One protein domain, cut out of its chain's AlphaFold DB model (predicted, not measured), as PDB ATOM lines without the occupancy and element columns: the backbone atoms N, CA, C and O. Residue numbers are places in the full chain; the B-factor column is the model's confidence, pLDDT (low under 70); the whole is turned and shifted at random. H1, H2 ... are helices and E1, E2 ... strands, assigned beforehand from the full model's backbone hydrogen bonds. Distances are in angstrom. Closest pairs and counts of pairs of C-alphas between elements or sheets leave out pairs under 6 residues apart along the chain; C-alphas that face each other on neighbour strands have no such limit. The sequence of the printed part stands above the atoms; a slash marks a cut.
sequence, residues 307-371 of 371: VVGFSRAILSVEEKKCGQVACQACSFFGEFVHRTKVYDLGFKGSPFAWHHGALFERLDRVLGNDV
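What this domain is: This is residues 307 to 371 of the 371 residues of an uncharacterized protein of Gossypium schwendimanii (UniProt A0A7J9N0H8). Two small antiparallel sheets follow one another along an elongated body: the hairpin E3 and E4 at one end, and toward the other E1, E5 and E2, with E4 running on into E5 to join them. The one short helix, H1, grazes the three-strand sheet, and a long unnamed stretch, residues 311 to 330, leads from E1 to it, with residues 320 to 321 paired to E4. The printed part has 65 residues, with E1, H1, E2, E3, E4 and E5 in that order; the class is mixed, helices and strands, with 29 residues in named elements, under half. It is compact, radius of gyration of the C-alphas 12.1 A, and only just elongated, spanning 37 by 24 by 16 A.

Where its parts are: Find C-alpha 307 at (105.594, 111.182, 81.360), where E1, residues 307 to 310, begins. H1 follows at residues 331 to 340, 14.1 A long, then E2 at 342 to 344, E3 at 354 to 356 and E4 at 359 to 361. E5, residues 364 to 369, runs 16.9 A to C-alpha 369 at (114.682, 110.928, 75.672).

How they stand to each other: Look first at inner strand E5: C-alphas 310 and 364 of antiparallel E1 and E5 face each other at 5.6 A, with no N and O within hydrogen-bond range. Antiparallel E2 has N 343 and O 368 at 2.8 A. E1, H1 and E2 form a split strand-helix-strand unit, two same-way strands with E5 between them, its crossover right-handed. H1 only grazes this sheet with residues 336 to 340; every O i to N i+4 pair in H1 is within hydrogen-bond range. In the hairpin E3 and E4, N 356 and O 359 are 2.9 A apart.

The domain as a whole: The C-alphas farthest apart, of Gln 324 and Val 371, are 39.0 A apart. The printed part has no cut; the link E1 to H1 is long. Look for pLDDT under 70 at residues 307 to 310 and 371.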
ATOM      1  N   VAL A 307     106.001 111.414  79.977       59.28
ATOM      2  CA  VAL A 307     105.594 111.182  81.360       59.28
ATOM      3  C   VAL A 307     105.612 112.523  82.075       59.28
ATOM      4  O   VAL A 307     106.612 112.917  82.669       59.28
ATOM      5  N   VAL A 308     104.485 113.232  82.014       55.16
ATOM      6  CA  VAL A 308     104.232 114.385  82.882       55.16
ATOM      7  C   VAL A 308     103.577 113.858  84.152       55.16
ATOM      8  O   VAL A 308     102.440 113.379  84.142       55.16
ATOM      9  N   GLY A 309     104.313 113.872  85.257       62.00
ATOM     10  CA  GLY A 309     103.842 113.272  86.493       62.00
ATOM     11  C   GLY A 309     104.523 113.836  87.725       62.00
ATOM     12  O   GLY A 309     105.700 114.172  87.711       62.00
ATOM     13  N   PHE A 310     103.757 113.881  88.811       60.97
ATOM     14  CA  PHE A 310     104.239 114.264  90.128       60.97
ATOM     15  C   PHE A 310     104.995 113.083  90.744       60.97
ATOM     16  O   PHE A 310     104.403 112.238  91.427       60.97
ATOM     17  N   SER A 311     106.296 112.973  90.476       72.25
ATOM     18  CA  SER A 311     107.137 112.069  91.250       72.25
ATOM     19  C   SER A 311     107.524 112.798  92.534       72.25
ATOM     20  O   SER A 311     108.182 113.831  92.529       72.25
ATOM     21  N   ARG A 312     107.134 112.254  93.691       84.69
ATOM     22  CA  ARG A 312     107.642 112.720  94.997       84.69
ATOM     23  C   ARG A 312     109.114 112.330  95.216       84.69
ATOM     24  O   ARG A 312     109.517 112.021  96.332       84.69
ATOM     25  N   ALA A 313     109.886 112.249  94.138       92.56
ATOM     26  CA  ALA A 313     111.234 111.727  94.116       92.56
ATOM     27  C   ALA A 313     112.215 112.837  93.729       92.56
ATOM     28  O   ALA A 313     112.093 113.498  92.697       92.56
ATOM     29  N   ILE A 314     113.197 113.015  94.601       94.38
ATOM     30  CA  ILE A 314     114.305 113.951  94.454       94.38
ATOM     31  C   ILE A 314     115.415 113.202  93.706       94.38
ATOM     32  O   ILE A 314     115.819 112.129  94.163       94.38
ATOM     33  N   LEU A 315     115.861 113.719  92.559       94.50
ATOM     34  CA  LEU A 315     116.961 113.151  91.769       94.50
ATOM     35  C   LEU A 315     118.311 113.642  92.276       94.50
ATOM     36  O   LEU A 315     119.274 112.877  92.272       94.50
ATOM     37  N   SER A 316     118.372 114.888  92.736       93.94
ATOM     38  CA  SER A 316     119.600 115.505  93.219       93.94
ATOM     39  C   SER A 316     119.354 116.307  94.498       93.94
ATOM     40  O   SER A 316     118.245 116.766  94.766       93.94
ATOM     41  N   VAL A 317     120.377 116.460  95.338       93.94
ATOM     42  CA  VAL A 317     120.230 117.132  96.644       93.94
ATOM     43  C   VAL A 317     119.862 118.612  96.468       93.94
ATOM     44  O   VAL A 317     119.168 119.186  97.306       93.94
ATOM     45  N   GLU A 318     120.242 119.213  95.342       93.56
ATOM     46  CA  GLU A 318     119.971 120.608  94.980       93.56
ATOM     47  C   GLU A 318     118.478 120.883  94.743       93.56
ATOM     48  O   GLU A 318     118.018 122.021  94.840       93.56
ATOM     49  N   GLU A 319     117.696 119.843  94.468       93.88
ATOM     50  CA  GLU A 319     116.260 119.942  94.191       93.88
ATOM     51  C   GLU A 319     115.410 120.036  95.449       93.88
ATOM     52  O   GLU A 319     114.184 120.187  95.376       93.88
ATOM     53  N   LYS A 320     116.056 119.958  96.611       95.00
ATOM     54  CA  LYS A 320     115.420 120.193  97.888       95.00
ATOM     55  C   LYS A 320     116.186 121.227  98.685       95.00
ATOM     56  O   LYS A 320     117.292 120.992  99.160       95.00
ATOM     57  N   LYS A 321     115.524 122.351  98.938       94.19
ATOM     58  CA  LYS A 321     115.987 123.340  99.903       94.19
ATOM     59  C   LYS A 321     115.230 123.123 101.202       94.19
ATOM     60  O   LYS A 321     114.074 123.504 101.354       94.19
ATOM     61  N   CYS A 322     115.880 122.436 102.121       86.38
ATOM     62  CA  CYS A 322     115.443 122.222 103.492       86.38
ATOM     63  C   CYS A 322     116.519 122.830 104.403       86.38
ATOM     64  O   CYS A 322     117.643 123.017 103.954       86.38
ATOM     65  N   GLY A 323     116.184 123.187 105.646       81.62
ATOM     66  CA  GLY A 323     117.173 123.617 106.643       81.62
ATOM     67  C   GLY A 323     118.196 122.518 106.989       81.62
ATOM     68  O   GLY A 323     118.623 121.752 106.141       81.62
ATOM     69  N   GLN A 324     118.585 122.399 108.260       79.50
ATOM     70  CA  GLN A 324     119.676 121.514 108.725       79.50
ATOM     71  C   GLN A 324     119.582 120.017 108.347       79.50
ATOM     72  O   GLN A 324     120.530 119.276 108.591       79.50
ATOM     73  N   VAL A 325     118.475 119.540 107.770       76.75
ATOM     74  CA  VAL A 325     118.310 118.132 107.396       76.75
ATOM     75  C   VAL A 325     118.670 117.939 105.926       76.75
ATOM     76  O   VAL A 325     117.864 118.192 105.028       76.75
ATOM     77  N   ALA A 326     119.885 117.440 105.690       78.25
ATOM     78  CA  ALA A 326     120.296 116.959 104.379       78.25
ATOM     79  C   ALA A 326     119.314 115.877 103.911       78.25
ATOM     80  O   ALA A 326     119.117 114.856 104.572       78.25
ATOM     81  N   CYS A 327     118.657 116.122 102.783       83.50
ATOM     82  CA  CYS A 327     117.776 115.141 102.177       83.50
ATOM     83  C   CYS A 327     118.554 114.345 101.143       83.50
ATOM     84  O   CYS A 327     119.234 114.912 100.293       83.50
ATOM     85  N   GLN A 328     118.451 113.025 101.228       88.75
ATOM     86  CA  GLN A 328     119.091 112.129 100.283       88.75
ATOM     87  C   GLN A 328     118.225 112.000  99.026       88.75
ATOM     88  O   GLN A 328     117.005 111.838  99.119       88.75
ATOM     89  N   ALA A 329     118.861 112.053  97.856       93.62
ATOM     90  CA  ALA A 329     118.216 111.715  96.594       93.62
ATOM     91  C   ALA A 329     117.698 110.266  96.615       93.62
ATOM     92  O   ALA A 329     118.281 109.377  97.242       93.62
ATOM     93  N   CYS A 330     116.588 110.012  95.925       94.44
ATOM     94  CA  CYS A 330     116.016 108.677  95.835       94.44
ATOM     95  C   CYS A 330     116.821 107.833  94.837       94.44
ATOM     96  O   CYS A 330     116.682 108.006  93.626       94.44
ATOM     97  N   SER A 331     117.617 106.886  95.342       94.19
ATOM     98  CA  SER A 331     118.448 105.999  94.513       94.19
ATOM     99  C   SER A 331     117.638 105.239  93.462       94.19
ATOM    100  O   SER A 331     118.049 105.184  92.310       94.19
ATOM    101  N   PHE A 332     116.453 104.734  93.817       94.25
ATOM    102  CA  PHE A 332     115.582 104.005  92.887       94.25
ATOM    103  C   PHE A 332     115.097 104.863  91.718       94.25
ATOM    104  O   PHE A 332     114.999 104.377  90.594       94.25
ATOM    105  N   PHE A 333     114.771 106.134  91.971       94.19
ATOM    106  CA  PHE A 333     114.312 107.020  90.907       94.19
ATOM    107  C   PHE A 333     115.476 107.459  90.017       94.19
ATOM    108  O   PHE A 333     115.337 107.448  88.798       94.19
ATOM    109  N   GLY A 334     116.639 107.747  90.610       95.06
ATOM    110  CA  GLY A 334     117.864 108.007  89.853       95.06
ATOM    111  C   GLY A 334     118.262 106.827  88.965       95.06
ATOM    112  O   GLY A 334     118.527 107.011  87.779       95.06
ATOM    113  N   GLU A 335     118.219 105.604  89.500       95.88
ATOM    114  CA  GLU A 335     118.503 104.382  88.743       95.88
ATOM    115  C   GLU A 335     117.478 104.155  87.626       95.88
ATOM    116  O   GLU A 335     117.859 103.794  86.518       95.88
ATOM    117  N   PHE A 336     116.190 104.417  87.874       94.81
ATOM    118  CA  PHE A 336     115.154 104.341  86.843       94.81
ATOM    119  C   PHE A 336     115.427 105.309  85.685       94.81
ATOM    120  O   PHE A 336     115.438 104.881  84.530       94.81
ATOM    121  N   VAL A 337     115.675 106.590  85.981       95.12
ATOM    122  CA  VAL A 337     115.975 107.621  84.971       95.12
ATOM    123  C   VAL A 337     117.230 107.236  84.179       95.12
ATOM    124  O   VAL A 337     117.215 107.237  82.949       95.12
ATOM    125  N   HIS A 338     118.274 106.772  84.872       94.56
ATOM    126  CA  HIS A 338     119.511 106.308  84.248       94.56
ATOM    127  C   HIS A 338     119.306 105.072  83.354       94.56
ATOM    128  O   HIS A 338     119.736 105.053  82.201       94.56
ATOM    129  N   ARG A 339     118.611 104.043  83.853       95.75
ATOM    130  CA  ARG A 339     118.393 102.773  83.143       95.75
ATOM    131  C   ARG A 339     117.500 102.933  81.918       95.75
ATOM    132  O   ARG A 339     117.708 102.247  80.922       95.75
ATOM    133  N   THR A 340     116.516 103.824  81.989       94.56
ATOM    134  CA  THR A 340     115.597 104.098  80.875       94.56
ATOM    135  C   THR A 340     116.173 105.066  79.841       94.56
ATOM    136  O   THR A 340     115.561 105.233  78.789       94.56
ATOM    137  N   LYS A 341     117.359 105.648  80.094       95.38
ATOM    138  CA  LYS A 341     117.989 106.681  79.250       95.38
ATOM    139  C   LYS A 341     117.054 107.863  78.978       95.38
ATOM    140  O   LYS A 341     117.034 108.413  77.879       95.38
ATOM    141  N   VAL A 342     116.271 108.224  79.989       95.50
ATOM    142  CA  VAL A 342     115.431 109.416  79.963       95.50
ATOM    143  C   VAL A 342     116.189 110.514  80.703       95.50
ATOM    144  O   VAL A 342     116.845 110.257  81.708       95.50
ATOM    145  N   TYR A 343     116.115 111.738  80.209       94.81
ATOM    146  CA  TYR A 343     116.819 112.898  80.735       94.81
ATOM    147  C   TYR A 343     115.802 113.883  81.305       94.81
ATOM    148  O   TYR A 343     114.705 114.051  80.767       94.81
ATOM    149  N   ASP A 344     116.155 114.540  82.410       94.25
ATOM    150  CA  ASP A 344     115.413 115.713  82.870       94.25
ATOM    151  C   ASP A 344     115.688 116.837  81.869       94.25
ATOM    152  O   ASP A 344     116.810 117.332  81.779       94.25
ATOM    153  N   LEU A 345     114.671 117.213  81.092       93.88
ATOM    154  CA  LEU A 345     114.792 118.256  80.068       93.88
ATOM    155  C   LEU A 345     114.968 119.658  80.675       93.88
ATOM    156  O   LEU A 345     115.122 120.640  79.947       93.88
ATOM    157  N   GLY A 346     114.941 119.761  82.004       90.44
ATOM    158  CA  GLY A 346     114.918 121.020  82.715       90.44
ATOM    159  C   GLY A 346     113.519 121.623  82.695       90.44
ATOM    160  O   GLY A 346     112.790 121.588  81.705       90.44
ATOM    161  N   PHE A 347     113.130 122.212  83.818       86.81
ATOM    162  CA  PHE A 347     111.960 123.072  83.874       86.81
ATOM    163  C   PHE A 347     112.422 124.522  83.736       86.81
ATOM    164  O   PHE A 347     113.275 124.979  84.499       86.81
ATOM    165  N   LYS A 348     111.865 125.250  82.765       88.69
ATOM    166  CA  LYS A 348     112.047 126.702  82.667       88.69
ATOM    167  C   LYS A 348     111.016 127.369  83.572       88.69
ATOM    168  O   LYS A 348     109.871 127.543  83.182       88.69
ATOM    169  N   GLY A 349     111.415 127.696  84.795       90.56
ATOM    170  CA  GLY A 349     110.569 128.397  85.755       90.56
ATOM    171  C   GLY A 349     111.186 128.392  87.146       90.56
ATOM    172  O   GLY A 349     112.400 128.245  87.291       90.56
ATOM    173  N   SER A 350     110.353 128.555  88.178       91.75
ATOM    174  CA  SER A 350     110.822 128.428  89.562       91.75
ATOM    175  C   SER A 350     111.514 127.070  89.754       91.75
ATOM    176  O   SER A 350     110.927 126.046  89.398       91.75
ATOM    177  N   PRO A 351     112.725 127.024  90.344       91.62
ATOM    178  CA  PRO A 351     113.450 125.771  90.568       91.62
ATOM    179  C   PRO A 351     112.713 124.816  91.516       91.62
ATOM    180  O   PRO A 351     113.020 123.629  91.549       91.62
ATOM    181  N   PHE A 352     111.727 125.316  92.265       94.88
ATOM    182  CA  PHE A 352     110.896 124.532  93.170       94.88
ATOM    183  C   PHE A 352     109.427 124.668  92.774       94.88
ATOM    184  O   PHE A 352     108.935 125.782  92.573       94.88
ATOM    185  N   ALA A 353     108.740 123.528  92.692       93.88
ATOM    186  CA  ALA A 353     107.325 123.432  92.332       93.88
ATOM    187  C   ALA A 353     106.416 123.277  93.562       93.88
ATOM    188  O   ALA A 353     105.211 123.502  93.499       93.88
ATOM    189  N   TRP A 354     106.997 122.906  94.703       94.31
ATOM    190  CA  TRP A 354     106.280 122.724  95.954       94.31
ATOM    191  C   TRP A 354     107.015 123.414  97.099       94.31
ATOM    192  O   TRP A 354     108.241 123.339  97.197       94.31
ATOM    193  N   HIS A 355     106.264 124.073  97.982       93.88
ATOM    194  CA  HIS A 355     106.806 124.688  99.187       93.88
ATOM    195  C   HIS A 355     105.905 124.434 100.401       93.88
ATOM    196  O   HIS A 355     104.676 124.458 100.308       93.88
ATOM    197  N   HIS A 356     106.517 124.232 101.566       93.88
ATOM    198  CA  HIS A 356     105.814 124.132 102.844       93.88
ATOM    199  C   HIS A 356     106.688 124.667 103.985       93.88
ATOM    200  O   HIS A 356     107.584 123.987 104.492       93.88
ATOM    201  N   GLY A 357     106.425 125.906 104.404       94.81
ATOM    202  CA  GLY A 357     107.281 126.619 105.353       94.81
ATOM    203  C   GLY A 357     108.662 126.892 104.750       94.81
ATOM    204  O   GLY A 357     108.756 127.462 103.671       94.81
ATOM    205  N   ALA A 358     109.724 126.461 105.435       93.62
ATOM    206  CA  ALA A 358     111.111 126.588 104.973       93.62
ATOM    207  C   ALA A 358     111.579 125.424 104.071       93.62
ATOM    208  O   ALA A 358     112.774 125.297 103.803       93.62
ATOM    209  N   LEU A 359     110.663 124.544 103.655       93.62
ATOM    210  CA  LEU A 359     110.943 123.422 102.762       93.62
ATOM    211  C   LEU A 359     110.516 123.781 101.341       93.62
ATOM    212  O   LEU A 359     109.350 124.107 101.123       93.62
ATOM    213  N   PHE A 360     111.437 123.664 100.392       95.56
ATOM    214  CA  PHE A 360     111.196 123.821  98.962       95.56
ATOM    215  C   PHE A 360     111.632 122.546  98.245       95.56
ATOM    216  O   PHE A 360     112.735 122.056  98.489       95.56
ATOM    217  N   GLU A 361     110.779 122.004  97.380       95.62
ATOM    218  CA  GLU A 361     111.036 120.763  96.645       95.62
ATOM    219  C   GLU A 361     110.678 120.922  95.161       95.62
ATOM    220  O   GLU A 361     109.658 121.523  94.796       95.62
ATOM    221  N   ARG A 362     111.511 120.355  94.286       95.00
ATOM    222  CA  ARG A 362     111.224 120.215  92.857       95.00
ATOM    223  C   ARG A 362     110.542 118.871  92.600       95.00
ATOM    224  O   ARG A 362     111.197 117.836  92.513       95.00
ATOM    225  N   LEU A 363     109.211 118.901  92.529       93.44
ATOM    226  CA  LEU A 363     108.375 117.704  92.348       93.44
ATOM    227  C   LEU A 363     107.806 117.569  90.930       93.44
ATOM    228  O   LEU A 363     107.430 116.472  90.523       93.44
ATOM    229  N   ASP A 364     107.794 118.667  90.172       93.50
ATOM    230  CA  ASP A 364     107.371 118.681  88.777       93.50
ATOM    231  C   ASP A 364     108.593 118.565  87.865       93.50
ATOM    232  O   ASP A 364     109.565 119.322  87.980       93.50
ATOM    233  N   ARG A 365     108.543 117.589  86.957       91.56
ATOM    234  CA  ARG A 365     109.606 117.303  85.992       91.56
ATOM    235  C   ARG A 365     109.025 117.033  84.625       91.56
ATOM    236  O   ARG A 365     107.937 116.472  84.498       91.56
ATOM    237  N   VAL A 366     109.822 117.362  83.622       93.75
ATOM    238  CA  VAL A 366     109.608 116.920  82.252       93.75
ATOM    239  C   VAL A 366     110.770 116.001  81.915       93.75
ATOM    240  O   VAL A 366     111.915 116.438  81.827       93.75
ATOM    241  N   LEU A 367     110.468 114.713  81.809       95.06
ATOM    242  CA  LEU A 367     111.432 113.693  81.435       95.06
ATOM    243  C   LEU A 367     111.251 113.379  79.947       95.06
ATOM    244  O   LEU A 367     110.128 113.121  79.510       95.06
ATOM    245  N   GLY A 368     112.336 113.406  79.177       95.44
ATOM    246  CA  GLY A 368     112.329 113.090  77.750       95.44
ATOM    247  C   GLY A 368     113.588 112.344  77.327       95.44
ATOM    248  O   GLY A 368     114.609 112.405  77.999       95.44
ATOM    249  N   ASN A 369     113.509 111.601  76.230       94.56
ATOM    250  CA  ASN A 369     114.682 110.928  75.672       94.56
ATOM    251  C   ASN A 369     115.601 111.946  74.985       94.56
ATOM    252  O   ASN A 369     115.113 112.964  74.489       94.56
ATOM    253  N   ASP A 370     116.904 111.655  74.947       86.38
ATOM    254  CA  ASP A 370     117.855 112.427  74.136       86.38
ATOM    255  C   ASP A 370     117.437 112.353  72.660       86.38
ATOM    256  O   ASP A 370     117.013 111.286  72.194       86.38
ATOM    257  N   VAL A 371     117.471 113.496  71.971       66.50
ATOM    258  CA  VAL A 371     116.936 113.672  70.605       66.50
ATOM    259  C   VAL A 371     117.947 113.271  69.547       66.50
ATOM    260  O   VAL A 371     119.120 113.682  69.673       66.50
TER     261      VAL A 371